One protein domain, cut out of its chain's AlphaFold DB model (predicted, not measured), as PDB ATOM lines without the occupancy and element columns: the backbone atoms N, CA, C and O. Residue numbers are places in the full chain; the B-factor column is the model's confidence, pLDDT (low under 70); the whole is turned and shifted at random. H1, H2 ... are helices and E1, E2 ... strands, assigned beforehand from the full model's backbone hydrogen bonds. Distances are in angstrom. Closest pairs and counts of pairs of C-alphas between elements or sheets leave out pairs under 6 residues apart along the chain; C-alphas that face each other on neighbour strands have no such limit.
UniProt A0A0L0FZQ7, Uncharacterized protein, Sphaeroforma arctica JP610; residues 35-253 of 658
ATOM      1  N   LEU A  35     231.591 240.620 290.039       95.06
ATOM      2  CA  LEU A  35     231.748 242.049 290.304       95.06
ATOM      3  C   LEU A  35     230.385 242.733 290.136       95.06
ATOM      4  O   LEU A  35     229.726 242.545 289.114       95.06
ATOM      5  N   SER A  36     229.944 243.511 291.124       95.12
ATOM      6  CA  SER A  36     228.723 244.319 290.988       95.12
ATOM      7  C   SER A  36     228.888 245.429 289.939       95.12
ATOM      8  O   SER A  36     230.019 245.825 289.654       95.12
ATOM      9  N   PRO A  37     227.787 246.020 289.444       95.12
ATOM     10  CA  PRO A  37     227.836 247.340 288.823       95.12
ATOM     11  C   PRO A  37     228.573 248.362 289.703       95.12
ATOM     12  O   PRO A  37     228.522 248.274 290.938       95.12
ATOM     13  N   TRP A  38     229.220 249.340 289.067       96.44
ATOM     14  CA  TRP A  38     229.757 250.523 289.731       96.44
ATOM     15  C   TRP A  38     228.627 251.419 290.246       96.44
ATOM     16  O   TRP A  38     227.588 251.589 289.604       96.44
ATOM     17  N   GLN A  39     228.864 252.032 291.401       96.62
ATOM     18  CA  GLN A  39     228.029 253.065 292.011       96.62
ATOM     19  C   GLN A  39     228.877 254.311 292.290       96.62
ATOM     20  O   GLN A  39     230.090 254.186 292.434       96.62
ATOM     21  N   MET A  40     228.259 255.486 292.398       96.31
ATOM     22  CA  MET A  40     228.908 256.797 292.537       96.31
ATOM     23  C   MET A  40     228.366 257.582 293.741       96.31
ATOM     24  O   MET A  40     227.197 257.448 294.099       96.31
ATOM     25  N   HIS A  41     229.195 258.419 294.362       96.00
ATOM     26  CA  HIS A  41     228.793 259.373 295.398       96.00
ATOM     27  C   HIS A  41     229.692 260.613 295.351       96.00
ATOM     28  O   HIS A  41     230.900 260.502 295.168       96.00
ATOM     29  N   HIS A  42     229.123 261.789 295.604       92.00
ATOM     30  CA  HIS A  42     229.814 263.086 295.567       92.00
ATOM     31  C   HIS A  42     230.361 263.534 296.940       92.00
ATOM     32  O   HIS A  42     230.408 264.707 297.265       92.00
ATOM     33  N   GLY A  43     230.690 262.590 297.829       85.62
ATOM     34  CA  GLY A  43     231.033 262.915 299.221       85.62
ATOM     35  C   GLY A  43     229.829 263.317 300.088       85.62
ATOM     36  O   GLY A  43     228.713 263.506 299.613       85.62
ATOM     37  N   ILE A  44     230.036 263.373 301.409       80.56
ATOM     38  CA  ILE A  44     228.945 263.401 302.410       80.56
ATOM     39  C   ILE A  44     228.169 264.732 302.449       80.56
ATOM     40  O   ILE A  44     227.027 264.752 302.904       80.56
ATOM     41  N   ASN A  45     228.763 265.833 301.981       83.88
ATOM     42  CA  ASN A  45     228.171 267.176 302.060       83.88
ATOM     43  C   ASN A  45     227.863 267.797 300.687       83.88
ATOM     44  O   ASN A  45     227.550 268.987 300.632       83.88
ATOM     45  N   ALA A  46     227.965 267.035 299.593       86.38
ATOM     46  CA  ALA A  46     227.687 267.583 298.275       86.38
ATOM     47  C   ALA A  46     226.207 267.905 298.078       86.38
ATOM     48  O   ALA A  46     225.316 267.113 298.391       86.38
ATOM     49  N   ASN A  47     225.959 269.065 297.478       87.06
ATOM     50  CA  ASN A  47     224.653 269.410 296.942       87.06
ATOM     51  C   ASN A  47     224.574 268.846 295.523       87.06
ATOM     52  O   ASN A  47     225.266 269.354 294.641       87.06
ATOM     53  N   VAL A  48     223.752 267.825 295.294       88.50
ATOM     54  CA  VAL A  48     223.522 267.275 293.949       88.50
ATOM     55  C   VAL A  48     222.337 267.949 293.254       88.50
ATOM     56  O   VAL A  48     221.367 268.331 293.915       88.50
ATOM     57  N   ASP A  49     222.415 268.111 291.933       86.88
ATOM     58  CA  ASP A  49     221.294 268.565 291.100       86.88
ATOM     59  C   ASP A  49     220.361 267.416 290.661       86.88
ATOM     60  O   ASP A  49     220.561 266.251 291.011       86.88
ATOM     61  N   ASP A  50     219.326 267.738 289.876       85.62
ATOM     62  CA  ASP A  50     218.360 266.762 289.344       85.62
ATOM     63  C   ASP A  50     218.993 265.725 288.388       85.62
ATOM     64  O   ASP A  50     218.381 264.689 288.116       85.62
ATOM     65  N   SER A  51     220.204 265.976 287.874       81.56
ATOM     66  CA  SER A  51     220.994 265.013 287.093       81.56
ATOM     67  C   SER A  51     221.970 264.191 287.945       81.56
ATOM     68  O   SER A  51     222.644 263.305 287.424       81.56
ATOM     69  N   GLY A  52     221.992 264.431 289.260       82.69
ATOM     70  CA  GLY A  52     222.800 263.715 290.241       82.69
ATOM     71  C   GLY A  52     224.197 264.294 290.462       82.69
ATOM     72  O   GLY A  52     224.907 263.771 291.315       82.69
ATOM     73  N   TRP A  53     224.587 265.358 289.751       86.50
ATOM     74  CA  TRP A  53     225.944 265.913 289.801       86.50
ATOM     75  C   TRP A  53     226.131 266.953 290.906       86.50
ATOM     76  O   TRP A  53     225.227 267.722 291.225       86.50
ATOM     77  N   GLN A  54     227.341 266.997 291.463       87.00
ATOM     78  CA  GLN A  54     227.774 267.957 292.481       87.00
ATOM     79  C   GLN A  54     227.703 269.416 291.996       87.00
ATOM     80  O   GLN A  54     228.141 269.749 290.895       87.00
ATOM     81  N   THR A  55     227.172 270.302 292.844       87.25
ATOM     82  CA  THR A  55     226.952 271.732 292.542       87.25
ATOM     83  C   THR A  55     227.719 272.696 293.450       87.25
ATOM     84  O   THR A  55     227.937 273.844 293.062       87.25
ATOM     85  N   ASN A  56     228.169 272.260 294.634       86.38
ATOM     86  CA  ASN A  56     229.173 272.990 295.416       86.38
ATOM     87  C   ASN A  56     230.537 272.927 294.712       86.38
ATOM     88  O   ASN A  56     230.846 271.959 294.031       86.38
ATOM     89  N   ALA A  57     231.343 273.978 294.871       81.00
ATOM     90  CA  ALA A  57     232.578 274.133 294.103       81.00
ATOM     91  C   ALA A  57     233.717 273.191 294.537       81.00
ATOM     92  O   ALA A  57     234.576 272.897 293.720       81.00
ATOM     93  N   PHE A  58     233.748 272.753 295.802       88.69
ATOM     94  CA  PHE A  58     234.756 271.840 296.355       88.69
ATOM     95  C   PHE A  58     234.252 271.175 297.650       88.69
ATOM     96  O   PHE A  58     233.250 271.620 298.225       88.69
ATOM     97  N   ASP A  59     234.976 270.160 298.133       91.19
ATOM     98  CA  ASP A  59     234.714 269.454 299.398       91.19
ATOM     99  C   ASP A  59     235.621 269.919 300.550       91.19
ATOM    100  O   ASP A  59     235.181 270.013 301.700       91.19
ATOM    101  N   ALA A  60     236.903 270.183 300.270       93.50
ATOM    102  CA  ALA A  60     237.880 270.601 301.276       93.50
ATOM    103  C   ALA A  60     238.953 271.564 300.740       93.50
ATOM    104  O   ALA A  60     239.357 271.498 299.583       93.50
ATOM    105  N   GLU A  61     239.491 272.411 301.622       93.06
ATOM    106  CA  GLU A  61     240.790 273.049 301.384       93.06
ATOM    107  C   GLU A  61     241.925 272.028 301.559       93.06
ATOM    108  O   GLU A  61     241.968 271.250 302.525       93.06
ATOM    109  N   SER A  62     242.879 272.071 300.635       91.56
ATOM    110  CA  SER A  62     244.122 271.311 300.682       91.56
ATOM    111  C   SER A  62     244.994 271.762 301.856       91.56
ATOM    112  O   SER A  62     245.109 272.950 302.171       91.56
ATOM    113  N   ASP A  63     245.666 270.819 302.522       91.19
ATOM    114  CA  ASP A  63     246.635 271.193 303.551       91.19
ATOM    115  C   ASP A  63     247.797 271.978 302.927       91.19
ATOM    116  O   ASP A  63     248.333 271.609 301.887       91.19
ATOM    117  N   LYS A  64     248.325 272.985 303.633       86.75
ATOM    118  CA  LYS A  64     249.506 273.762 303.181       86.75
ATOM    119  C   LYS A  64     250.766 272.914 302.911       86.75
ATOM    120  O   LYS A  64     251.729 273.405 302.335       86.75
ATOM    121  N   LYS A  65     250.784 271.646 303.346       85.94
ATOM    122  CA  LYS A  65     251.834 270.645 303.060       85.94
ATOM    123  C   LYS A  65     251.609 269.871 301.745       85.94
ATOM    124  O   LYS A  65     252.524 269.189 301.279       85.94
ATOM    125  N   CYS A  66     250.404 269.957 301.192       85.19
ATOM    126  CA  CYS A  66     249.963 269.403 299.914       85.19
ATOM    127  C   CYS A  66     249.919 270.481 298.815       85.19
ATOM    128  O   CYS A  66     250.240 270.170 297.682       85.19
ATOM    129  N   ALA A  67     249.664 271.751 299.152       71.69
ATOM    130  CA  ALA A  67     249.606 272.849 298.175       71.69
ATOM    131  C   ALA A  67     250.925 273.168 297.423       71.69
ATOM    132  O   ALA A  67     250.896 273.797 296.376       71.69
ATOM    133  N   ASN A  68     252.090 272.738 297.925       68.81
ATOM    134  CA  ASN A  68     253.401 272.934 297.272       68.81
ATOM    135  C   ASN A  68     253.819 271.711 296.418       68.81
ATOM    136  O   ASN A  68     254.971 271.269 296.477       68.81
ATOM    137  N   ARG A  69     252.882 271.093 295.694       74.56
ATOM    138  CA  ARG A  69     253.130 269.898 294.868       74.56
ATOM    139  C   ARG A  69     253.047 270.249 293.385       74.56
ATOM    140  O   ARG A  69     252.399 271.206 293.005       74.56
ATOM    141  N   THR A  70     253.731 269.453 292.571       85.19
ATOM    142  CA  THR A  70     253.698 269.498 291.098       85.19
ATOM    143  C   THR A  70     253.190 268.161 290.543       85.19
ATOM    144  O   THR A  70     253.639 267.707 289.495       85.19
ATOM    145  N   ILE A  71     252.387 267.452 291.340       91.44
ATOM    146  CA  ILE A  71     251.908 266.092 291.087       91.44
ATOM    147  C   ILE A  71     250.450 266.087 291.527       91.44
ATOM    148  O   ILE A  71     250.178 266.271 292.717       91.44
ATOM    149  N   HIS A  72     249.555 265.904 290.565       93.69
ATOM    150  CA  HIS A  72     248.122 265.779 290.792       93.69
ATOM    151  C   HIS A  72     247.805 264.448 291.480       93.69
ATOM    152  O   HIS A  72     248.585 263.488 291.405       93.69
ATOM    153  N   GLY A  73     246.712 264.408 292.241       94.31
ATOM    154  CA  GLY A  73     246.317 263.206 292.969       94.31
ATOM    155  C   GLY A  73     247.299 262.815 294.075       94.31
ATOM    156  O   GLY A  73     247.341 261.659 294.497       94.31
ATOM    157  N   HIS A  74     248.139 263.740 294.549       94.44
ATOM    158  CA  HIS A  74     249.189 263.420 295.511       94.44
ATOM    159  C   HIS A  74     248.604 262.890 296.835       94.44
ATOM    160  O   HIS A  74     247.741 263.518 297.447       94.44
ATOM    161  N   LYS A  75     249.153 261.783 297.363       95.19
ATOM    162  CA  LYS A  75     248.545 260.974 298.442       95.19
ATOM    163  C   LYS A  75     248.078 261.706 299.709       95.19
ATOM    164  O   LYS A  75     247.234 261.200 300.440       95.19
ATOM    165  N   CYS A  76     248.624 262.886 300.007       94.44
ATOM    166  CA  CYS A  76     248.192 263.669 301.168       94.44
ATOM    167  C   CYS A  76     246.859 264.415 300.967       94.44
ATOM    168  O   CYS A  76     246.216 264.727 301.969       94.44
ATOM    169  N   SER A  77     246.401 264.628 299.728       94.44
ATOM    170  CA  SER A  77     245.077 265.190 299.421       94.44
ATOM    171  C   SER A  77     243.960 264.316 300.009       94.44
ATOM    172  O   SER A  77     243.105 264.811 300.744       94.44
ATOM    173  N   TYR A  78     244.051 262.990 299.852       96.06
ATOM    174  CA  TYR A  78     243.082 262.021 300.395       96.06
ATOM    175  C   TYR A  78     242.996 261.973 301.928       96.06
ATOM    176  O   TYR A  78     242.088 261.344 302.464       96.06
ATOM    177  N   SER A  79     243.865 262.679 302.664       95.12
ATOM    178  CA  SER A  79     243.674 262.875 304.110       95.12
ATOM    179  C   SER A  79     242.426 263.705 304.451       95.12
ATOM    180  O   SER A  79     241.986 263.698 305.603       95.12
ATOM    181  N   LYS A  80     241.853 264.407 303.460       95.50
ATOM    182  CA  LYS A  80     240.565 265.110 303.546       95.50
ATOM    183  C   LYS A  80     239.375 264.277 303.059       95.50
ATOM    184  O   LYS A  80     238.245 264.639 303.366       95.50
ATOM    185  N   ALA A  81     239.613 263.191 302.322       96.06
ATOM    186  CA  ALA A  81     238.549 262.383 301.741       96.06
ATOM    187  C   ALA A  81     237.765 261.635 302.831       96.06
ATOM    188  O   ALA A  81     238.345 261.003 303.720       96.06
ATOM    189  N   VAL A  82     236.436 261.667 302.743       96.12
ATOM    190  CA  VAL A  82     235.532 260.995 303.685       96.12
ATOM    191  C   VAL A  82     234.643 260.035 302.906       96.12
ATOM    192  O   VAL A  82     233.534 260.374 302.500       96.12
ATOM    193  N   ILE A  83     235.159 258.818 302.703       96.38
ATOM    194  CA  ILE A  83     234.453 257.739 302.004       96.38
ATOM    195  C   ILE A  83     233.102 257.470 302.691       96.38
ATOM    196  O   ILE A  83     233.096 257.108 303.875       96.38
ATOM    197  N   PRO A  84     231.969 257.579 301.973       95.56
ATOM    198  CA  PRO A  84     230.657 257.297 302.539       95.56
ATOM    199  C   PRO A  84     230.520 255.837 303.021       95.56
ATOM    200  O   PRO A  84     231.108 254.919 302.425       95.56
ATOM    201  N   PRO A  85     229.727 255.577 304.078       95.75
ATOM    202  CA  PRO A  85     229.272 254.235 304.441       95.75
ATOM    203  C   PRO A  85     228.663 253.463 303.262       95.75
ATOM    204  O   PRO A  85     228.177 254.051 302.296       95.75
ATOM    205  N   GLU A  86     228.689 252.135 303.342       94.38
ATOM    206  CA  GLU A  86     228.178 251.236 302.295       94.38
ATOM    207  C   GLU A  86     226.678 251.442 302.021       94.38
ATOM    208  O   GLU A  86     226.242 251.388 300.876       94.38
ATOM    209  N   ASP A  87     225.925 251.757 303.075       91.31
ATOM    210  CA  ASP A  87     224.479 251.978 303.134       91.31
ATOM    211  C   ASP A  87     224.049 253.442 302.903       91.31
ATOM    212  O   ASP A  87     222.906 253.806 303.183       91.31
ATOM    213  N   SER A  88     224.952 254.282 302.384       91.94
ATOM    214  CA  SER A  88     224.652 255.672 301.991       91.94
ATOM    215  C   SER A  88     223.813 255.744 300.707       91.94
ATOM    216  O   SER A  88     223.599 254.740 300.026       91.94
ATOM    217  N   GLU A  89     223.376 256.948 300.330       90.88
ATOM    218  CA  GLU A  89     222.629 257.215 299.091       90.88
ATOM    219  C   GLU A  89     223.560 257.206 297.857       90.88
ATOM    220  O   GLU A  89     223.751 258.209 297.177       90.88
ATOM    221  N   TRP A  90     224.166 256.047 297.578       94.31
ATOM    222  CA  TRP A  90     224.976 255.812 296.382       94.31
ATOM    223  C   TRP A  90     224.105 255.839 295.119       94.31
ATOM    224  O   TRP A  90     223.128 255.093 294.999       94.31
ATOM    225  N   LEU A  91     224.496 256.678 294.164       94.06
ATOM    226  CA  LEU A  91     223.893 256.805 292.841       94.06
ATOM    227  C   LEU A  91     224.537 255.816 291.858       94.06
ATOM    228  O   LEU A  91     225.488 255.106 292.188       94.06
ATOM    229  N   TYR A  92     224.039 255.781 290.625       93.44
ATOM    230  CA  TYR A  92     224.725 255.119 289.515       93.44
ATOM    231  C   TYR A  92     225.535 256.155 288.718       93.44
ATOM    232  O   TYR A  92     225.022 257.251 288.490       93.44
ATOM    233  N   PRO A  93     226.777 255.844 288.301       92.50
ATOM    234  CA  PRO A  93     227.518 256.680 287.361       92.50
ATOM    235  C   PRO A  93     226.892 256.601 285.950       92.50
ATOM    236  O   PRO A  93     226.042 255.734 285.717       92.50
ATOM    237  N   PRO A  94     227.311 257.459 284.995       90.19
ATOM    238  CA  PRO A  94     226.777 257.473 283.628       90.19
ATOM    239  C   PRO A  94     226.811 256.117 282.910       90.19
ATOM    240  O   PRO A  94     225.879 255.801 282.170       90.19
ATOM    241  N   ASP A  95     227.842 255.301 283.151       89.81
ATOM    242  CA  ASP A  95     227.885 253.903 282.720       89.81
ATOM    243  C   ASP A  95     228.281 252.994 283.894       89.81
ATOM    244  O   ASP A  95     229.411 253.010 284.389       89.81
ATOM    245  N   THR A  96     227.339 252.166 284.348       90.69
ATOM    246  CA  THR A  96     227.516 251.295 285.518       90.69
ATOM    247  C   THR A  96     228.511 250.153 285.301       90.69
ATOM    248  O   THR A  96     228.844 249.457 286.263       90.69
ATOM    249  N   LYS A  97     229.014 249.953 284.075       88.25
ATOM    250  CA  LYS A  97     230.018 248.926 283.760       88.25
ATOM    251  C   LYS A  97     231.453 249.439 283.820       88.25
ATOM    252  O   LYS A  97     232.348 248.656 284.124       88.25
ATOM    253  N   ILE A  98     231.668 250.733 283.568       86.12
ATOM    254  CA  ILE A  98     233.014 251.325 283.460       86.12
ATOM    255  C   ILE A  98     233.274 252.548 284.341       86.12
ATOM    256  O   ILE A  98     234.445 252.831 284.565       86.12
ATOM    257  N   ILE A  99     232.239 253.201 284.886       92.69
ATOM    258  CA  ILE A  99     232.208 254.580 285.420       92.69
ATOM    259  C   ILE A  99     231.763 255.594 284.352       92.69
ATOM    260  O   ILE A  99     230.611 256.029 284.379       92.69
ATOM    261  N   GLY A 100     232.618 255.969 283.402       90.19
ATOM    262  CA  GLY A 100     232.264 256.923 282.345       90.19
ATOM    263  C   GLY A 100     232.068 258.365 282.832       90.19
ATOM    264  O   GLY A 100     231.212 259.072 282.299       90.19
ATOM    265  N   MET A 101     232.812 258.811 283.851       93.94
ATOM    266  CA  MET A 101     232.755 260.203 284.309       93.94
ATOM    267  C   MET A 101     233.598 261.091 283.391       93.94
ATOM    268  O   MET A 101     234.819 260.958 283.355       93.94
ATOM    269  N   LYS A 102     232.947 262.040 282.712       93.88
ATOM    270  CA  LYS A 102     233.599 263.196 282.086       93.88
ATOM    271  C   LYS A 102     232.874 264.475 282.499       93.88
ATOM    272  O   LYS A 102     231.664 264.564 282.275       93.88
ATOM    273  N   ARG A 103     233.571 265.443 283.094       92.50
ATOM    274  CA  ARG A 103     233.015 266.764 283.449       92.50
ATOM    275  C   ARG A 103     234.109 267.822 283.587       92.50
ATOM    276  O   ARG A 103     235.271 267.503 283.806       92.50
ATOM    277  N   ASP A 104     233.719 269.090 283.514       93.50
ATOM    278  CA  ASP A 104     234.600 270.199 283.887       93.50
ATOM    279  C   ASP A 104     234.865 270.198 285.405       93.50
ATOM    280  O   ASP A 104     233.997 269.804 286.199       93.50
ATOM    281  N   SER A 105     236.050 270.666 285.811       93.12
ATOM    282  CA  SER A 105     236.401 270.805 287.230       93.12
ATOM    283  C   SER A 105     235.456 271.793 287.915       93.12
ATOM    284  O   SER A 105     235.200 272.900 287.425       93.12
ATOM    285  N   MET A 106     234.948 271.417 289.090       91.12
ATOM    286  CA  MET A 106     234.091 272.310 289.880       91.12
ATOM    287  C   MET A 106     234.900 273.427 290.549       91.12
ATOM    288  O   MET A 106     234.346 274.500 290.819       91.12
ATOM    289  N   LEU A 107     236.218 273.237 290.695       91.88
ATOM    290  CA  LEU A 107     237.144 274.248 291.203       91.88
ATOM    291  C   LEU A 107     237.190 275.486 290.293       91.88
ATOM    292  O   LEU A 107     237.381 276.599 290.778       91.88
ATOM    293  N   CYS A 108     236.914 275.336 288.992       91.19
ATOM    294  CA  CYS A 108     236.833 276.460 288.051       91.19
ATOM    295  C   CYS A 108     235.693 277.454 288.333       91.19
ATOM    296  O   CYS A 108     235.679 278.544 287.761       91.19
ATOM    297  N   LYS A 109     234.743 277.116 289.214       87.75
ATOM    298  CA  LYS A 109     233.657 278.018 289.641       87.75
ATOM    299  C   LYS A 109     234.047 278.905 290.831       87.75
ATOM    300  O   LYS A 109     233.208 279.641 291.346       87.75
ATOM    301  N   LEU A 110     235.302 278.857 291.280       86.31
ATOM    302  CA  LEU A 110     235.828 279.715 292.342       86.31
ATOM    303  C   LEU A 110     236.223 281.090 291.774       86.31
ATOM    304  O   LEU A 110     237.395 281.430 291.651       86.31
ATOM    305  N   GLU A 111     235.195 281.883 291.443       60.12
ATOM    306  CA  GLU A 111     235.250 283.171 290.717       60.12
ATOM    307  C   GLU A 111     236.228 284.230 291.276       60.12
ATOM    308  O   GLU A 111     236.539 285.207 290.591       60.12
ATOM    309  N   GLU A 112     236.705 284.082 292.516       66.56
ATOM    310  CA  GLU A 112     237.619 285.040 293.151       66.56
ATOM    311  C   GLU A 112     239.073 284.922 292.660       66.56
ATOM    312  O   GLU A 112     239.846 285.878 292.802       66.56
ATOM    313  N   GLU A 113     239.465 283.793 292.064       61.72
ATOM    314  CA  GLU A 113     240.852 283.534 291.674       61.72
ATOM    315  C   GLU A 113     241.055 283.639 290.160       61.72
ATOM    316  O   GLU A 113     240.614 282.816 289.368       61.72
ATOM    317  N   LYS A 114     241.780 284.690 289.755       65.38
ATOM    318  CA  LYS A 114     242.142 284.977 288.353       65.38
ATOM    319  C   LYS A 114     243.195 284.032 287.760       65.38
ATOM    320  O   LYS A 114     243.613 284.241 286.627       65.38
ATOM    321  N   GLU A 115     243.647 283.056 288.535       68.06
ATOM    322  CA  GLU A 115     244.719 282.115 288.216       68.06
ATOM    323  C   GLU A 115     244.214 280.697 288.543       68.06
ATOM    324  O   GLU A 115     243.480 280.543 289.522       68.06
ATOM    325  N   PRO A 116     244.589 279.658 287.776       71.25
ATOM    326  CA  PRO A 116     244.117 278.291 288.002       71.25
ATOM    327  C   PRO A 116     244.525 277.768 289.392       71.25
ATOM    328  O   PRO A 116     245.706 277.698 289.736       71.25
ATOM    329  N   THR A 117     243.536 277.389 290.208       79.12
ATOM    330  CA  THR A 117     243.683 277.141 291.656       79.12
ATOM    331  C   THR A 117     244.156 275.728 292.010       79.12
ATOM    332  O   THR A 117     243.562 275.058 292.862       79.12
ATOM    333  N   CYS A 118     245.209 275.247 291.355       90.69
ATOM    334  CA  CYS A 118     245.630 273.856 291.506       90.69
ATOM    335  C   CYS A 118     246.304 273.594 292.870       90.69
ATOM    336  O   CYS A 118     246.969 274.458 293.448       90.69
ATOM    337  N   TRP A 119     246.044 272.413 293.429       91.00
ATOM    338  CA  TRP A 119     246.413 271.917 294.761       91.00
ATOM    339  C   TRP A 119     245.945 272.763 295.955       91.00
ATOM    340  O   TRP A 119     246.408 272.530 297.078       91.00
ATOM    341  N   LYS A 120     245.032 273.726 295.754       92.00
ATOM    342  CA  LYS A 120     244.488 274.598 296.813       92.00
ATOM    343  C   LYS A 120     243.164 274.091 297.386       92.00
ATOM    344  O   LYS A 120     242.995 274.076 298.607       92.00
ATOM    345  N   TYR A 121     242.264 273.649 296.521       93.12
ATOM    346  CA  TYR A 121     240.975 273.052 296.867       93.12
ATOM    347  C   TYR A 121     240.925 271.627 296.324       93.12
ATOM    348  O   TYR A 121     241.718 271.279 295.455       93.12
ATOM    349  N   LEU A 122     240.043 270.808 296.892       94.75
ATOM    350  CA  LEU A 122     239.891 269.394 296.571       94.75
ATOM    351  C   LEU A 122     238.397 269.079 296.420       94.75
ATOM    352  O   LEU A 122     237.621 269.354 297.343       94.75
ATOM    353  N   ASP A 123     238.013 268.498 295.289       95.31
ATOM    354  CA  ASP A 123     236.680 267.952 295.001       95.31
ATOM    355  C   ASP A 123     236.795 266.420 294.900       95.31
ATOM    356  O   ASP A 123     237.645 265.922 294.161       95.31
ATOM    357  N   PHE A 124     236.010 265.644 295.659       96.94
ATOM    358  CA  PHE A 124     236.140 264.181 295.678       96.94
ATOM    359  C   PHE A 124     234.905 263.485 295.111       96.94
ATOM    360  O   PHE A 124     233.810 263.550 295.672       96.94
ATOM    361  N   THR A 125     235.100 262.693 294.056       96.94
ATOM    362  CA  THR A 125     234.067 261.762 293.579       96.94
ATOM    363  C   THR A 125     234.457 260.333 293.935       96.94
ATOM    364  O   THR A 125     235.562 259.869 293.663       96.94
ATOM    365  N   TYR A 126     233.540 259.628 294.586       97.69
ATOM    366  CA  TYR A 126     233.753 258.285 295.102       97.69
ATOM    367  C   TYR A 126     233.000 257.294 294.224       97.69
ATOM    368  O   TYR A 126     231.825 257.503 293.928       97.69
ATOM    369  N   PHE A 127     233.638 256.179 293.888       97.81
ATOM    370  CA  PHE A 127     233.010 255.057 293.202       97.81
ATOM    371  C   PHE A 127     233.152 253.791 294.037       97.81
ATOM    372  O   PHE A 127     234.183 253.594 294.678       97.81
ATOM    373  N   GLN A 128     232.148 252.916 294.038       97.88
ATOM    374  CA  GLN A 128     232.255 251.610 294.690       97.88
ATOM    375  C   GLN A 128     231.732 250.469 293.825       97.88
ATOM    376  O   GLN A 128     230.801 250.644 293.041       97.88
ATOM    377  N   ALA A 129     232.315 249.291 294.030       97.50
ATOM    378  CA  ALA A 129     231.835 248.018 293.511       97.50
ATOM    379  C   ALA A 129     232.141 246.892 294.511       97.50
ATOM    380  O   ALA A 129     232.971 247.033 295.416       97.50
ATOM    381  N   PHE A 130     231.477 245.751 294.351       97.31
ATOM    382  CA  PHE A 130     231.576 244.607 295.252       97.31
ATOM    383  C   PHE A 130     232.078 243.375 294.506       97.31
ATOM    384  O   PHE A 130     231.402 242.864 293.615       97.31
ATOM    385  N   LEU A 131     233.251 242.878 294.899       96.88
ATOM    386  CA  LEU A 131     233.881 241.689 294.333       96.88
ATOM    387  C   LEU A 131     233.643 240.474 295.242       96.88
ATOM    388  O   LEU A 131     234.260 240.329 296.303       96.88
ATOM    389  N   THR A 132     232.743 239.588 294.830       96.00
ATOM    390  CA  THR A 132     232.434 238.340 295.538       96.00
ATOM    391  C   THR A 132     233.379 237.240 295.084       96.00
ATOM    392  O   THR A 132     233.395 236.894 293.905       96.00
ATOM    393  N   ILE A 133     234.140 236.660 296.019       95.75
ATOM    394  CA  ILE A 133     235.056 235.548 295.729       95.75
ATOM    395  C   ILE A 133     234.664 234.308 296.547       95.75
ATOM    396  O   ILE A 133     234.734 234.358 297.779       95.75
ATOM    397  N   PRO A 134     234.277 233.191 295.905       95.44
ATOM    398  CA  PRO A 134     233.934 231.940 296.587       95.44
ATOM    399  C   PRO A 134     235.073 231.345 297.437       95.44
ATOM    400  O   PRO A 134     236.255 231.560 297.184       95.44
ATOM    401  N   GLU A 135     234.721 230.551 298.454       95.56
ATOM    402  CA  GLU A 135     235.668 230.046 299.472       95.56
ATOM    403  C   GLU A 135     236.724 229.060 298.929       95.56
ATOM    404  O   GLU A 135     237.805 228.929 299.496       95.56
ATOM    405  N   HIS A 136     236.436 228.381 297.817       93.88
ATOM    406  CA  HIS A 136     237.347 227.424 297.174       93.88
ATOM    407  C   HIS A 136     238.292 228.072 296.145       93.88
ATOM    408  O   HIS A 136     239.104 227.374 295.527       93.88
ATOM    409  N   CYS A 137     238.185 229.387 295.950       95.88
ATOM    410  CA  CYS A 137     239.014 230.122 295.012       95.88
ATOM    411  C   CYS A 137     240.359 230.514 295.625       95.88
ATOM    412  O   CYS A 137     240.495 230.733 296.828       95.88
ATOM    413  N   THR A 138     241.356 230.682 294.772       96.44
ATOM    414  CA  THR A 138     242.613 231.359 295.075       96.44
ATOM    415  C   THR A 138     242.743 232.573 294.167       96.44
ATOM    416  O   THR A 138     242.250 232.575 293.039       96.44
ATOM    417  N   VAL A 139     243.390 233.627 294.661       96.94
ATOM    418  CA  VAL A 139     243.712 234.830 293.885       96.94
ATOM    419  C   VAL A 139     245.227 234.961 293.841       96.94
ATOM    420  O   VAL A 139     245.894 234.868 294.870       96.94
ATOM    421  N   SER A 140     245.773 235.139 292.641       97.38
ATOM    422  CA  SER A 140     247.219 235.225 292.392       97.38
ATOM    423  C   SER A 140     247.684 236.606 291.918       97.38
ATOM    424  O   SER A 140     248.858 236.935 292.104       97.38
ATOM    425  N   LYS A 141     246.754 237.415 291.390       96.50
ATOM    426  CA  LYS A 141     246.886 238.844 291.073       96.50
ATOM    427  C   LYS A 141     245.515 239.513 291.218       96.50
ATOM    428  O   LYS A 141     244.521 238.901 290.823       96.50
ATOM    429  N   PHE A 142     245.470 240.742 291.710       96.94
ATOM    430  CA  PHE A 142     244.310 241.633 291.678       96.94
ATOM    431  C   PHE A 142     244.797 243.073 291.454       96.94
ATOM    432  O   PHE A 142     245.510 243.601 292.300       96.94
ATOM    433  N   THR A 143     244.461 243.702 290.331       96.06
ATOM    434  CA  THR A 143     244.774 245.118 290.043       96.06
ATOM    435  C   THR A 143     243.511 245.864 289.635       96.06
ATOM    436  O   THR A 143     242.546 245.244 289.180       96.06
ATOM    437  N   ILE A 144     243.519 247.186 289.803       94.69
ATOM    438  CA  ILE A 144     242.559 248.070 289.142       94.69
ATOM    439  C   ILE A 144     243.332 248.895 288.126       94.69
ATOM    440  O   ILE A 144     244.258 249.608 288.506       94.69
ATOM    441  N   ASP A 145     242.969 248.753 286.861       92.69
ATOM    442  CA  ASP A 145     243.581 249.458 285.741       92.69
ATOM    443  C   ASP A 145     242.663 250.639 285.355       92.69
ATOM    444  O   ASP A 145     241.436 250.501 285.366       92.69
ATOM    445  N   PHE A 146     243.239 251.806 285.078       92.25
ATOM    446  CA  PHE A 146     242.544 253.090 284.938       92.25
ATOM    447  C   PHE A 146     242.762 253.723 283.567       92.25
ATOM    448  O   PHE A 146     243.803 253.523 282.938       92.25
ATOM    449  N   ASP A 147     241.788 254.521 283.141       89.75
ATOM    450  CA  ASP A 147     241.823 255.273 281.893       89.75
ATOM    451  C   ASP A 147     240.956 256.549 281.966       89.75
ATOM    452  O   ASP A 147     240.014 256.636 282.763       89.75
ATOM    453  N   GLY A 148     241.330 257.552 281.164       88.44
ATOM    454  CA  GLY A 148     240.719 258.882 281.133       88.44
ATOM    455  C   GLY A 148     240.701 259.586 282.492       88.44
ATOM    456  O   GLY A 148     239.693 260.185 282.859       88.44
ATOM    457  N   MET A 149     241.788 259.451 283.256       92.94
ATOM    458  CA  MET A 149     241.984 260.055 284.575       92.94
ATOM    459  C   MET A 149     242.920 261.266 284.472       92.94
ATOM    460  O   MET A 149     244.043 261.133 283.984       92.94
ATOM    461  N   ASP A 150     242.477 262.424 284.954       91.19
ATOM    462  CA  ASP A 150     243.167 263.712 284.795       91.19
ATOM    463  C   ASP A 150     243.970 264.177 286.016       91.19
ATOM    464  O   ASP A 150     245.092 264.640 285.844       91.19
ATOM    465  N   ASP A 151     243.456 264.023 287.234       92.56
ATOM    466  CA  ASP A 151     244.167 264.460 288.444       92.56
ATOM    467  C   ASP A 151     244.720 263.272 289.253       92.56
ATOM    468  O   ASP A 151     245.936 263.133 289.433       92.56
ATOM    469  N   GLY A 152     243.860 262.357 289.706       95.69
ATOM    470  CA  GLY A 152     244.302 261.081 290.271       95.69
ATOM    471  C   GLY A 152     243.257 260.342 291.099       95.69
ATOM    472  O   GLY A 152     242.230 260.897 291.495       95.69
ATOM    473  N   SER A 153     243.562 259.082 291.415       97.75
ATOM    474  CA  SER A 153     242.682 258.194 292.179       97.75
ATOM    475  C   SER A 153     243.377 257.482 293.343       97.75
ATOM    476  O   SER A 153     244.556 257.128 293.294       97.75
ATOM    477  N   GLN A 154     242.612 257.198 294.399       97.69
ATOM    478  CA  GLN A 154     242.984 256.278 295.477       97.69
ATOM    479  C   GLN A 154     242.016 255.093 295.526       97.69
ATOM    480  O   GLN A 154     240.810 255.266 295.699       97.69
ATOM    481  N   VAL A 155     242.549 253.875 295.492       98.25
ATOM    482  CA  VAL A 155     241.804 252.633 295.717       98.25
ATOM    483  C   VAL A 155     241.897 252.209 297.184       98.25
ATOM    484  O   VAL A 155     242.983 252.173 297.769       98.25
ATOM    485  N   LYS A 156     240.767 251.807 297.775       98.25
ATOM    486  CA  LYS A 156     240.703 251.059 299.040       98.25
ATOM    487  C   LYS A 156     239.933 249.764 298.858       98.25
ATOM    488  O   LYS A 156     238.876 249.730 298.231       98.25
ATOM    489  N   VAL A 157     240.427 248.701 299.480       98.06
ATOM    490  CA  VAL A 157     239.826 247.364 299.423       98.06
ATOM    491  C   VAL A 157     239.482 246.950 300.844       98.06
ATOM    492  O   VAL A 157     240.345 246.910 301.720       98.06
ATOM    493  N   ASN A 158     238.205 246.683 301.110       97.44
ATOM    494  CA  ASN A 158     237.690 246.414 302.457       97.44
ATOM    495  C   ASN A 158     238.034 247.516 303.488       97.44
ATOM    496  O   ASN A 158     238.241 247.217 304.665       97.44
ATOM    497  N   GLY A 159     238.132 248.773 303.037       96.62
ATOM    498  CA  GLY A 159     238.539 249.925 303.853       96.62
ATOM    499  C   GLY A 159     240.043 250.026 304.143       96.62
ATOM    500  O   GLY A 159     240.447 250.929 304.869       96.62
ATOM    501  N   VAL A 160     240.868 249.130 303.592       97.25
ATOM    502  CA  VAL A 160     242.333 249.175 303.707       97.25
ATOM    503  C   VAL A 160     242.920 249.888 302.488       97.25
ATOM    504  O   VAL A 160     242.560 249.576 301.354       97.25
ATOM    505  N   GLU A 161     243.828 250.826 302.743       93.69
ATOM    506  CA  GLU A 161     244.704 251.471 301.756       93.69
ATOM    507  C   GLU A 161     246.142 250.957 301.919       93.69
ATOM    508  O   GLU A 161     246.542 250.557 303.018       93.69
ATOM    509  N   VAL A 162     246.922 250.983 300.840       93.25
ATOM    510  CA  VAL A 162     248.370 250.714 300.846       93.25
ATOM    511  C   VAL A 162     249.080 251.770 299.995       93.25
ATOM    512  O   VAL A 162     248.433 252.504 299.257       93.25
ATOM    513  N   GLU A 163     250.406 251.877 300.092       92.44
ATOM    514  CA  GLU A 163     251.164 252.850 299.285       92.44
ATOM    515  C   GLU A 163     250.978 252.615 297.774       92.44
ATOM    516  O   GLU A 163     250.930 253.572 297.011       92.44
ATOM    517  N   ASP A 164     250.780 251.361 297.357       90.38
ATOM    518  CA  ASP A 164     250.642 250.996 295.944       90.38
ATOM    519  C   ASP A 164     249.180 251.003 295.432       90.38
ATOM    520  O   ASP A 164     248.887 250.444 294.371       90.38
ATOM    521  N   SER A 165     248.249 251.586 296.207       94.38
ATOM    522  CA  SER A 165     246.834 251.748 295.832       94.38
ATOM    523  C   SER A 165     246.456 253.181 295.435       94.38
ATOM    524  O   SER A 165     245.285 253.446 295.172       94.38
ATOM    525  N   TYR A 166     247.428 254.090 295.370       96.19
ATOM    526  CA  TYR A 166     247.291 255.394 294.715       96.19
ATOM    527  C   TYR A 166     247.673 255.264 293.239       96.19
ATOM    528  O   TYR A 166     248.550 254.467 292.907       96.19
ATOM    529  N   VAL A 167     247.020 256.047 292.386       94.81
ATOM    530  CA  VAL A 167     247.304 256.162 290.952       94.81
ATOM    531  C   VAL A 167     247.327 257.655 290.636       94.81
ATOM    532  O   VAL A 167     246.314 258.343 290.779       94.81
ATOM    533  N   TYR A 168     248.505 258.176 290.311       94.44
ATOM    534  CA  TYR A 168     248.723 259.593 290.003       94.44
ATOM    535  C   TYR A 168     248.399 259.886 288.529       94.44
ATOM    536  O   TYR A 168     248.350 258.969 287.710       94.44
ATOM    537  N   LEU A 169     248.208 261.157 288.157       90.81
ATOM    538  CA  LEU A 169     248.064 261.563 286.750       90.81
ATOM    539  C   LEU A 169     249.148 260.912 285.853       90.81
ATOM    540  O   LEU A 169     250.342 260.990 286.154       90.81
ATOM    541  N   ARG A 170     248.707 260.317 284.731       85.31
ATOM    542  CA  ARG A 170     249.461 259.483 283.759       85.31
ATOM    543  C   ARG A 170     249.840 258.067 284.208       85.31
ATOM    544  O   ARG A 170     250.394 257.318 283.403       85.31
ATOM    545  N   GLU A 171     249.549 257.658 285.439       89.06
ATOM    546  CA  GLU A 171     249.610 256.242 285.809       89.06
ATOM    547  C   GLU A 171     248.328 255.520 285.367       89.06
ATOM    548  O   GLU A 171     247.238 256.086 285.368       89.06
ATOM    549  N   THR A 172     248.463 254.255 284.969       88.81
ATOM    550  CA  THR A 172     247.400 253.480 284.302       88.81
ATOM    551  C   THR A 172     246.797 252.378 285.172       88.81
ATOM    552  O   THR A 172     246.020 251.560 284.687       88.81
ATOM    553  N   GLY A 173     247.153 252.299 286.457       91.62
ATOM    554  CA  GLY A 173     246.664 251.239 287.335       91.62
ATOM    555  C   GLY A 173     247.368 251.146 288.684       91.62
ATOM    556  O   GLY A 173     248.448 251.695 288.886       91.62
ATOM    557  N   THR A 174     246.758 250.404 289.607       94.50
ATOM    558  CA  THR A 174     247.361 250.045 290.898       94.50
ATOM    559  C   THR A 174     248.417 248.951 290.737       94.50
ATOM    560  O   THR A 174     248.379 248.151 289.797       94.50
ATOM    561  N   SER A 175     249.290 248.788 291.736       93.88
ATOM    562  CA  SER A 175     250.019 247.515 291.874       93.88
ATOM    563  C   SER A 175     249.089 246.385 292.344       93.88
ATOM    564  O   SER A 175     247.883 246.569 292.511       93.88
ATOM    565  N   ASP A 176     249.640 245.183 292.529       96.12
ATOM    566  CA  ASP A 176     248.887 243.984 292.908       96.12
ATOM    567  C   ASP A 176     248.348 244.051 294.353       96.12
ATOM    568  O   ASP A 176     249.079 243.860 295.325       96.12
ATOM    569  N   LEU A 177     247.042 244.278 294.480       97.25
ATOM    570  CA  LEU A 177     246.293 244.437 295.728       97.25
ATOM    571  C   LEU A 177     245.753 243.111 296.297       97.25
ATOM    572  O   LEU A 177     244.927 243.137 297.217       97.25
ATOM    573  N   LYS A 178     246.154 241.942 295.769       97.50
ATOM    574  CA  LYS A 178     245.544 240.640 296.126       97.50
ATOM    575  C   LYS A 178     245.488 240.339 297.625       97.50
ATOM    576  O   LYS A 178     244.531 239.715 298.075       97.50
ATOM    577  N   ASP A 179     246.461 240.809 298.403       97.50
ATOM    578  CA  ASP A 179     246.556 240.523 299.839       97.50
ATOM    579  C   ASP A 179     245.496 241.284 300.666       97.50
ATOM    580  O   ASP A 179     245.261 240.966 301.834       97.50
ATOM    581  N   LEU A 180     244.804 242.260 300.061       97.56
ATOM    582  CA  LEU A 180     243.667 242.972 300.660       97.56
ATOM    583  C   LEU A 180     242.326 242.239 300.454       97.56
ATOM    584  O   LEU A 180     241.323 242.555 301.113       97.56
ATOM    585  N   VAL A 181     242.302 241.264 299.542       97.56
ATOM    586  CA  VAL A 181     241.116 240.510 299.133       97.56
ATOM    587  C   VAL A 181     240.896 239.312 300.055       97.56
ATOM    588  O   VAL A 181     241.806 238.565 300.405       97.56
ATOM    589  N   LYS A 182     239.643 239.109 300.459       97.62
ATOM    590  CA  LYS A 182     239.214 238.060 301.383       97.62
ATOM    591  C   LYS A 182     238.426 237.009 300.611       97.62
ATOM    592  O   LYS A 182     237.307 237.257 300.164       97.62
ATOM    593  N   ILE A 183     239.029 235.830 300.483       97.25
ATOM    594  CA  ILE A 183     238.413 234.622 299.923       97.25
ATOM    595  C   ILE A 183     237.204 234.201 300.777       97.25
ATOM    596  O   ILE A 183     237.217 234.351 302.003       97.25
ATOM    597  N   GLY A 184     236.149 233.693 300.134       95.69
ATOM    598  CA  GLY A 184     234.892 233.304 300.780       95.69
ATOM    599  C   GLY A 184     234.025 234.480 301.241       95.69
ATOM    600  O   GLY A 184     233.159 234.293 302.095       95.69
ATOM    601  N   LYS A 185     234.277 235.698 300.742       96.00
ATOM    602  CA  LYS A 185     233.590 236.929 301.162       96.00
ATOM    603  C   LYS A 185     233.310 237.861 299.985       96.00
ATOM    604  O   LYS A 185     233.937 237.774 298.930       96.00
ATOM    605  N   VAL A 186     232.377 238.782 300.216       96.56
ATOM    606  CA  VAL A 186     232.213 239.995 299.411       96.56
ATOM    607  C   VAL A 186     233.307 240.983 299.814       96.56
ATOM    608  O   VAL A 186     233.555 241.179 301.007       96.56
ATOM    609  N   ASN A 187     233.972 241.577 298.829       97.88
ATOM    610  CA  ASN A 187     235.028 242.561 299.019       97.88
ATOM    611  C   ASN A 187     234.558 243.909 298.482       97.88
ATOM    612  O   ASN A 187     234.316 244.035 297.285       97.88
ATOM    613  N   ARG A 188     234.437 244.913 299.356       97.94
ATOM    614  CA  ARG A 188     234.085 246.276 298.942       97.94
ATOM    615  C   ARG A 188     235.319 246.956 298.357       97.94
ATOM    616  O   ARG A 188     236.318 247.122 299.063       97.94
ATOM    617  N   ILE A 189     235.241 247.332 297.091       98.31
ATOM    618  CA  ILE A 189     236.216 248.158 296.383       98.31
ATOM    619  C   ILE A 189     235.679 249.586 296.411       98.31
ATOM    620  O   ILE A 189     234.515 249.798 296.081       98.31
ATOM    621  N   VAL A 190     236.508 250.551 296.801       98.25
ATOM    622  CA  VAL A 190     236.194 251.979 296.692       98.25
ATOM    623  C   VAL A 190     237.324 252.675 295.951       98.25
ATOM    624  O   VAL A 190     238.479 252.554 296.353       98.25
ATOM    625  N   ILE A 191     236.985 253.414 294.904       98.31
ATOM    626  CA  ILE A 191     237.858 254.372 294.228       98.31
ATOM    627  C   ILE A 191     237.464 255.760 294.731       98.31
ATOM    628  O   ILE A 191     236.281 256.070 294.850       98.31
ATOM    629  N   THR A 192     238.442 256.591 295.053       98.06
ATOM    630  CA  THR A 192     238.257 258.015 295.333       98.06
ATOM    631  C   THR A 192     239.020 258.776 294.262       98.06
ATOM    632  O   THR A 192     240.243 258.820 294.343       98.06
ATOM    633  N   GLN A 193     238.320 259.336 293.276       97.50
ATOM    634  CA  GLN A 193     238.884 260.342 292.376       97.50
ATOM    635  C   GLN A 193     238.997 261.651 293.157       97.50
ATOM    636  O   GLN A 193     238.070 262.018 293.891       97.50
ATOM    637  N   VAL A 194     240.117 262.350 293.006       96.81
ATOM    638  CA  VAL A 194     240.267 263.735 293.456       96.81
ATOM    639  C   VAL A 194     240.457 264.632 292.243       96.81
ATOM    640  O   VAL A 194     241.257 264.310 291.376       96.81
ATOM    641  N   ASP A 195     239.727 265.740 292.219       96.12
ATOM    642  CA  ASP A 195     239.981 266.914 291.383       96.12
ATOM    643  C   ASP A 195     240.700 267.924 292.271       96.12
ATOM    644  O   ASP A 195     240.200 268.335 293.328       96.12
ATOM    645  N   ASP A 196     241.949 268.188 291.906       95.00
ATOM    646  CA  ASP A 196     242.845 269.124 292.562       95.00
ATOM    647  C   ASP A 196     243.312 270.248 291.629       95.00
ATOM    648  O   ASP A 196     244.151 271.049 292.042       95.00
ATOM    649  N   CYS A 197     242.741 270.396 290.425       94.06
ATOM    650  CA  CYS A 197     243.092 271.469 289.497       94.06
ATOM    651  C   CYS A 197     241.910 271.971 288.650       94.06
ATOM    652  O   CYS A 197     241.122 271.203 288.113       94.06
ATOM    653  N   CYS A 198     241.817 273.294 288.450       93.50
ATOM    654  CA  CYS A 198     240.830 273.870 287.532       93.50
ATOM    655  C   CYS A 198     241.193 273.558 286.067       93.50
ATOM    656  O   CYS A 198     241.860 274.343 285.388       93.50
ATOM    657  N   ALA A 199     240.724 272.407 285.594       91.44
ATOM    658  CA  ALA A 199     240.604 272.056 284.185       91.44
ATOM    659  C   ALA A 199     239.390 271.132 283.990       91.44
ATOM    660  O   ALA A 199     238.320 271.582 283.578       91.44
ATOM    661  N   HIS A 200     239.526 269.867 284.378       92.94
ATOM    662  CA  HIS A 200     238.513 268.825 284.232       92.94
ATOM    663  C   HIS A 200     238.432 267.977 285.512       92.94
ATOM    664  O   HIS A 200     239.227 268.165 286.428       92.94
ATOM    665  N   ASN A 201     237.434 267.101 285.599       94.25
ATOM    666  CA  ASN A 201     237.351 266.061 286.622       94.25
ATOM    667  C   ASN A 201     236.810 264.787 285.971       94.25
ATOM    668  O   ASN A 201     235.600 264.532 285.928       94.25
ATOM    669  N   ASN A 202     237.729 264.026 285.395       95.00
ATOM    670  CA  ASN A 202     237.464 262.890 284.535       95.00
ATOM    671  C   ASN A 202     237.940 261.595 285.196       95.00
ATOM    672  O   ASN A 202     239.020 261.502 285.780       95.00
ATOM    673  N   LEU A 203     237.107 260.569 285.070       94.88
ATOM    674  CA  LEU A 203     237.479 259.183 285.300       94.88
ATOM    675  C   LEU A 203     236.644 258.334 284.348       94.88
ATOM    676  O   LEU A 203     235.544 257.879 284.680       94.88
ATOM    677  N   GLU A 204     237.137 258.184 283.124       91.31
ATOM    678  CA  GLU A 204     236.393 257.488 282.078       91.31
ATOM    679  C   GLU A 204     236.194 256.019 282.409       91.31
ATOM    680  O   GLU A 204     235.100 255.485 282.200       91.31
ATOM    681  N   LYS A 205     237.231 255.361 282.937       90.94
ATOM    682  CA  LYS A 205     237.180 253.918 283.112       90.94
ATOM    683  C   LYS A 205     238.037 253.391 284.261       90.94
ATOM    684  O   LYS A 205     239.201 253.750 284.416       90.94
ATOM    685  N   ALA A 206     237.459 252.459 285.021       92.06
ATOM    686  CA  ALA A 206     238.171 251.609 285.975       92.06
ATOM    687  C   ALA A 206     237.856 250.123 285.734       92.06
ATOM    688  O   ALA A 206     236.705 249.684 285.818       92.06
ATOM    689  N   VAL A 207     238.892 249.334 285.447       91.31
ATOM    690  CA  VAL A 207     238.816 247.905 285.117       91.31
ATOM    691  C   VAL A 207     239.367 247.072 286.260       91.31
ATOM    692  O   VAL A 207     240.494 247.272 286.699       91.31
ATOM    693  N   VAL A 208     238.600 246.081 286.710       93.25
ATOM    694  CA  VAL A 208     239.085 245.084 287.668       93.25
ATOM    695  C   VAL A 208     239.759 243.933 286.924       93.25
ATOM    696  O   VAL A 208     239.101 243.196 286.191       93.25
ATOM    697  N   THR A 209     241.049 243.725 287.179       92.88
ATOM    698  CA  THR A 209     241.834 242.608 286.635       92.88
ATOM    699  C   THR A 209     242.176 241.619 287.752       92.88
ATOM    700  O   THR A 209     242.884 241.959 288.703       92.88
ATOM    701  N   LEU A 210     241.709 240.373 287.653       94.31
ATOM    702  CA  LEU A 210     241.806 239.342 288.689       94.31
ATOM    703  C   LEU A 210     242.249 237.979 288.129       94.31
ATOM    704  O   LEU A 210     241.496 237.298 287.443       94.31
ATOM    705  N   LYS A 211     243.423 237.496 288.550       95.25
ATOM    706  CA  LYS A 211     243.884 236.127 288.252       95.25
ATOM    707  C   LYS A 211     243.414 235.143 289.315       95.25
ATOM    708  O   LYS A 211     244.046 235.050 290.377       95.25
ATOM    709  N   SER A 212     242.366 234.372 289.021       94.06
ATOM    710  CA  SER A 212     241.836 233.319 289.902       94.06
ATOM    711  C   SER A 212     241.800 231.937 289.239       94.06
ATOM    712  O   SER A 212     241.800 231.816 288.020       94.06
ATOM    713  N   ASN A 213     241.765 230.878 290.052       93.75
ATOM    714  CA  ASN A 213     241.485 229.507 289.602       93.75
ATOM    715  C   ASN A 213     239.979 229.214 289.440       93.75
ATOM    716  O   ASN A 213     239.621 228.128 288.983       93.75
ATOM    717  N   CYS A 214     239.112 230.130 289.874       92.50
ATOM    718  CA  CYS A 214     237.668 230.032 289.718       92.50
ATOM    719  C   CYS A 214     237.211 230.633 288.394       92.50
ATOM    720  O   CYS A 214     237.862 231.511 287.826       92.50
ATOM    721  N   ARG A 215     236.052 230.170 287.922       89.75
ATOM    722  CA  ARG A 215     235.382 230.768 286.773       89.75
ATOM    723  C   ARG A 215     234.938 232.188 287.124       89.75
ATOM    724  O   ARG A 215     234.545 232.462 288.253       89.75
ATOM    725  N   MET A 216     234.978 233.074 286.144       89.00
ATOM    726  CA  MET A 216     234.402 234.412 286.214       89.00
ATOM    727  C   MET A 216     233.917 234.793 284.813       89.00
ATOM    728  O   MET A 216     234.327 234.155 283.838       89.00
ATOM    729  N   THR A 217     233.034 235.784 284.689       83.31
ATOM    730  CA  THR A 217     232.692 236.322 283.364       83.31
ATOM    731  C   THR A 217     233.802 237.273 282.932       83.31
ATOM    732  O   THR A 217     234.021 238.301 283.577       83.31
ATOM    733  N   THR A 218     234.511 236.895 281.869       83.31
ATOM    734  CA  THR A 218     235.694 237.596 281.364       83.31
ATOM    735  C   THR A 218     235.494 238.052 279.933       83.31
ATOM    736  O   THR A 218     234.691 237.503 279.174       83.31
ATOM    737  N   CYS A 219     236.317 239.009 279.528       80.50
ATOM    738  CA  CYS A 219     236.354 239.512 278.164       80.50
ATOM    739  C   CYS A 219     236.858 238.496 277.118       80.50
ATOM    740  O   CYS A 219     236.856 238.805 275.930       80.50
ATOM    741  N   GLU A 220     237.228 237.272 277.518       76.50
ATOM    742  CA  GLU A 220     237.533 236.166 276.595       76.50
ATOM    743  C   GLU A 220     236.344 235.838 275.671       76.50
ATOM    744  O   GLU A 220     236.542 235.417 274.531       76.50
ATOM    745  N   SER A 221     235.106 236.085 276.119       65.88
ATOM    746  CA  SER A 221     233.898 235.917 275.298       65.88
ATOM    747  C   SER A 221     233.578 237.103 274.376       65.88
ATOM    748  O   SER A 221     232.535 237.081 273.728       65.88
ATOM    749  N   VAL A 222     234.449 238.118 274.292       71.69
ATOM    750  CA  VAL A 222     234.299 239.309 273.427       71.69
ATOM    751  C   VAL A 222     235.420 239.365 272.359       71.69
ATOM    752  O   VAL A 222     236.101 240.382 272.232       71.69
ATOM    753  N   PRO A 223     235.681 238.283 271.591       54.47
ATOM    754  CA  PRO A 223     236.922 238.141 270.818       54.47
ATOM    755  C   PRO A 223     237.075 239.090 269.617       54.47
ATOM    756  O   PRO A 223     238.199 239.268 269.158       54.47
ATOM    757  N   ASP A 224     235.986 239.692 269.119       58.12
ATOM    758  CA  ASP A 224     235.968 240.397 267.823       58.12
ATOM    759  C   ASP A 224     235.699 241.916 267.896       58.12
ATOM    760  O   ASP A 224     235.657 242.560 266.847       58.12
ATOM    761  N   ILE A 225     235.497 242.519 269.082       56.09
ATOM    762  CA  ILE A 225     235.044 243.932 269.162       56.09
ATOM    763  C   ILE A 225     236.174 244.942 269.437       56.09
ATOM    764  O   ILE A 225     236.113 246.067 268.943       56.09
ATOM    765  N   CYS A 226     237.266 244.552 270.103       61.97
ATOM    766  CA  CYS A 226     238.440 245.424 270.263       61.97
ATOM    767  C   CYS A 226     239.315 245.442 268.989       61.97
ATOM    768  O   CYS A 226     240.463 245.004 269.012       61.97
ATOM    769  N   ASN A 227     238.789 245.953 267.867       51.88
ATOM    770  CA  ASN A 227     239.464 246.015 266.553       51.88
ATOM    771  C   ASN A 227     240.601 247.065 266.449       51.88
ATOM    772  O   ASN A 227     240.925 247.538 265.359       51.88
ATOM    773  N   TYR A 228     241.230 247.413 267.573       51.38
ATOM    774  CA  TYR A 228     242.333 248.374 267.679       51.38
ATOM    775  C   TYR A 228     243.663 247.660 268.035       51.38
ATOM    776  O   TYR A 228     243.654 246.461 268.328       51.38
ATOM    777  N   PRO A 229     244.837 248.304 267.855       46.81
ATOM    778  CA  PRO A 229     245.999 247.572 267.346       46.81
ATOM    779  C   PRO A 229     246.686 246.595 268.326       46.81
ATOM    780  O   PRO A 229     246.471 246.612 269.530       46.81
ATOM    781  N   ARG A 230     247.545 245.698 267.809       42.81
ATOM    782  CA  ARG A 230     247.970 244.438 268.482       42.81
ATOM    783  C   ARG A 230     248.665 244.552 269.849       42.81
ATOM    784  O   ARG A 230     248.567 243.617 270.642       42.81
ATOM    785  N   TRP A 231     249.401 245.628 270.095       47.62
ATOM    786  CA  TRP A 231     249.955 246.021 271.399       47.62
ATOM    787  C   TRP A 231     248.880 246.173 272.490       47.62
ATOM    788  O   TRP A 231     249.153 245.892 273.654       47.62
ATOM    789  N   PHE A 232     247.641 246.500 272.102       44.19
ATOM    790  CA  PHE A 232     246.471 246.555 272.971       44.19
ATOM    791  C   PHE A 232     245.957 245.175 273.392       44.19
ATOM    792  O   PHE A 232     244.942 245.046 274.069       44.19
ATOM    793  N   LYS A 233     246.728 244.118 273.121       43.84
ATOM    794  CA  LYS A 233     246.810 243.001 274.059       43.84
ATOM    795  C   LYS A 233     247.392 243.491 275.388       43.84
ATOM    796  O   LYS A 233     248.530 243.164 275.740       43.84
ATOM    797  N   THR A 234     246.543 244.143 276.189       45.84
ATOM    798  CA  THR A 234     246.603 243.968 277.641       45.84
ATOM    799  C   THR A 234     246.797 242.470 277.865       45.84
ATOM    800  O   THR A 234     246.135 241.632 277.244       45.84
ATOM    801  N   THR A 235     247.812 242.093 278.641       45.53
ATOM    802  CA  THR A 235     248.370 240.728 278.551       45.53
ATOM    803  C   THR A 235     247.421 239.625 279.043       45.53
ATOM    804  O   THR A 235     247.829 238.470 279.116       45.53
ATOM    805  N   ASN A 236     246.185 239.980 279.416       59.50
ATOM    806  CA  ASN A 236     245.286 239.229 280.275       59.50
ATOM    807  C   ASN A 236     243.788 239.611 280.088       59.50
ATOM    808  O   ASN A 236     243.092 239.784 281.082       59.50
ATOM    809  N   PHE A 237     243.253 239.724 278.860       71.62
ATOM    810  CA  PHE A 237     241.788 239.870 278.641       71.62
ATOM    811  C   PHE A 237     240.959 238.807 279.396       71.62
ATOM    812  O   PHE A 237     239.861 239.074 279.882       71.62
ATOM    813  N   ASN A 238     241.528 237.608 279.541       75.44
ATOM    814  CA  ASN A 238     240.972 236.484 280.293       75.44
ATOM    815  C   ASN A 238     240.930 236.697 281.819       75.44
ATOM    816  O   ASN A 238     240.367 235.857 282.509       75.44
ATOM    817  N   ASP A 239     241.518 237.773 282.349       85.56
ATOM    818  CA  ASP A 239     241.497 238.109 283.778       85.56
ATOM    819  C   ASP A 239     240.704 239.396 284.069       85.56
ATOM    820  O   ASP A 239     240.526 239.754 285.231       85.56
ATOM    821  N   THR A 240     240.211 240.107 283.049       87.75
ATOM    822  CA  THR A 240     239.299 241.244 283.242       87.75
ATOM    823  C   THR A 240     237.951 240.736 283.748       87.75
ATOM    824  O   THR A 240     237.293 239.954 283.062       87.75
ATOM    825  N   VAL A 241     237.518 241.194 284.926       90.31
ATOM    826  CA  VAL A 241     236.222 240.839 285.525       90.31
ATOM    827  C   VAL A 241     235.169 241.849 285.090       90.31
ATOM    828  O   VAL A 241     235.248 243.026 285.443       90.31
ATOM    829  N   CYS A 242     234.156 241.392 284.358       90.31
ATOM    830  CA  CYS A 242     233.080 242.264 283.897       90.31
ATOM    831  C   CYS A 242     232.053 242.528 285.008       90.31
ATOM    832  O   CYS A 242     231.571 241.598 285.664       90.31
ATOM    833  N   ALA A 243     231.688 243.797 285.191       88.81
ATOM    834  CA  ALA A 243     230.618 244.200 286.097       88.81
ATOM    835  C   ALA A 243     229.266 243.600 285.658       88.81
ATOM    836  O   ALA A 243     228.982 243.467 284.467       88.81
ATOM    837  N   ASP A 244     228.454 243.187 286.632       86.44
ATOM    838  CA  ASP A 244     227.168 242.487 286.442       86.44
ATOM    839  C   ASP A 244     227.254 241.178 285.626       86.44
ATOM    840  O   ASP A 244     226.249 240.620 285.190       86.44
ATOM    841  N   GLY A 245     228.467 240.665 285.390       83.19
ATOM    842  CA  GLY A 245     228.691 239.508 284.526       83.19
ATOM    843  C   GLY A 245     228.380 239.757 283.045       83.19
ATOM    844  O   GLY A 245     228.215 238.783 282.308       83.19
ATOM    845  N   VAL A 246     228.310 241.018 282.600       84.12
ATOM    846  CA  VAL A 246     228.078 241.400 281.199       84.12
ATOM    847  C   VAL A 246     229.354 241.995 280.616       84.12
ATOM    848  O   VAL A 246     229.757 243.093 280.986       84.12
ATOM    849  N   CYS A 247     229.979 241.278 279.684       84.25
ATOM    850  CA  CYS A 247     231.143 241.760 278.945       84.25
ATOM    851  C   CYS A 247     230.720 242.317 277.581       84.25
ATOM    852  O   CYS A 247     230.091 241.612 276.793       84.25
ATOM    853  N   ASP A 248     231.107 243.555 277.296       83.69
ATOM    854  CA  ASP A 248     230.964 244.221 276.001       83.69
ATOM    855  C   ASP A 248     232.238 245.008 275.655       83.69
ATOM    856  O   ASP A 248     233.208 245.012 276.414       83.69
ATOM    857  N   ASP A 249     232.254 245.649 274.491       76.50
ATOM    858  CA  ASP A 249     233.366 246.463 273.998       76.50
ATOM    859  C   ASP A 249     233.755 247.578 274.969       76.50
ATOM    860  O   ASP A 249     234.926 247.692 275.332       76.50
ATOM    861  N   LYS A 250     232.777 248.331 275.475       76.31
ATOM    862  CA  LYS A 250     233.004 249.382 276.469       76.31
ATOM    863  C   LYS A 250     233.664 248.839 277.723       76.31
ATOM    864  O   LYS A 250     234.616 249.439 278.211       76.31
ATOM    865  N   THR A 251     233.206 247.702 278.239       76.62
ATOM    866  CA  THR A 251     233.765 247.077 279.447       76.62
ATOM    867  C   THR A 251     235.169 246.527 279.188       76.62
ATOM    868  O   THR A 251     236.079 246.723 279.995       76.62
ATOM    869  N   CYS A 252     235.391 245.909 278.029       77.50
ATOM    870  CA  CYS A 252     236.578 245.104 277.747       77.50
ATOM    871  C   CYS A 252     237.730 245.851 277.071       77.50
ATOM    872  O   CYS A 252     238.889 245.608 277.401       77.50
ATOM    873  N   CYS A 253     237.442 246.779 276.164       73.88
ATOM    874  CA  CYS A 253     238.451 247.574 275.477       73.88
ATOM    875  C   CYS A 253     238.718 248.840 276.302       73.88
ATOM    876  O   CYS A 253     237.837 249.684 276.451       73.88
TER     877      CYS A 253
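This is residues 35 to 253 of the 658 residues of an uncharacterized protein of Sphaeroforma arctica JP610 (UniProt A0A0L0FZQ7). With little regular structure, the domain is a sandwich of two antiparallel sheets, E1-E3-E7-E5-E6 and E2-E8-E4, face to face, with long loops and three tiny helices round them. Of the 219 printed residues, 72, under half, are in named elements, three helices and eight strands in the order E1 H1 E2 H2 E3 E4 E5 E6 E7 E8 H3; the class is mostly strand, with 60 of those 72 residues in strands. The whole is compact, radius of gyration of the C-alphas 17.5 A, spanning 55 by 37 by 35 A.

E1, residues 39 to 41, begins at (228.029, 253.065, 292.011); E3, 121 to 133, is 38.0 A long; E7 is 185 to 195, E5 152 to 157, E6 166 to 168. E2 is 99 to 101, E8 203 to 212, E4 139 to 149. H1 is 77 to 80, H2 106 to 109; H3, 249 to 252, ends at (236.578, 245.104, 277.747).

N 127 of E3 and O 191 of E7 are 2.8 A apart; N 145 of E4 and O 207 of E8, 2.9 A. The sheets' planes are 10 degrees apart. H1 and H2 only graze the larger sheet, H3 the smaller; each is too short for an O i to N i+4 pair.

The printed part has no cut. E1 to H1 and E8 to H3 are among the long links. Residues 223 to 236 are among those under pLDDT 70.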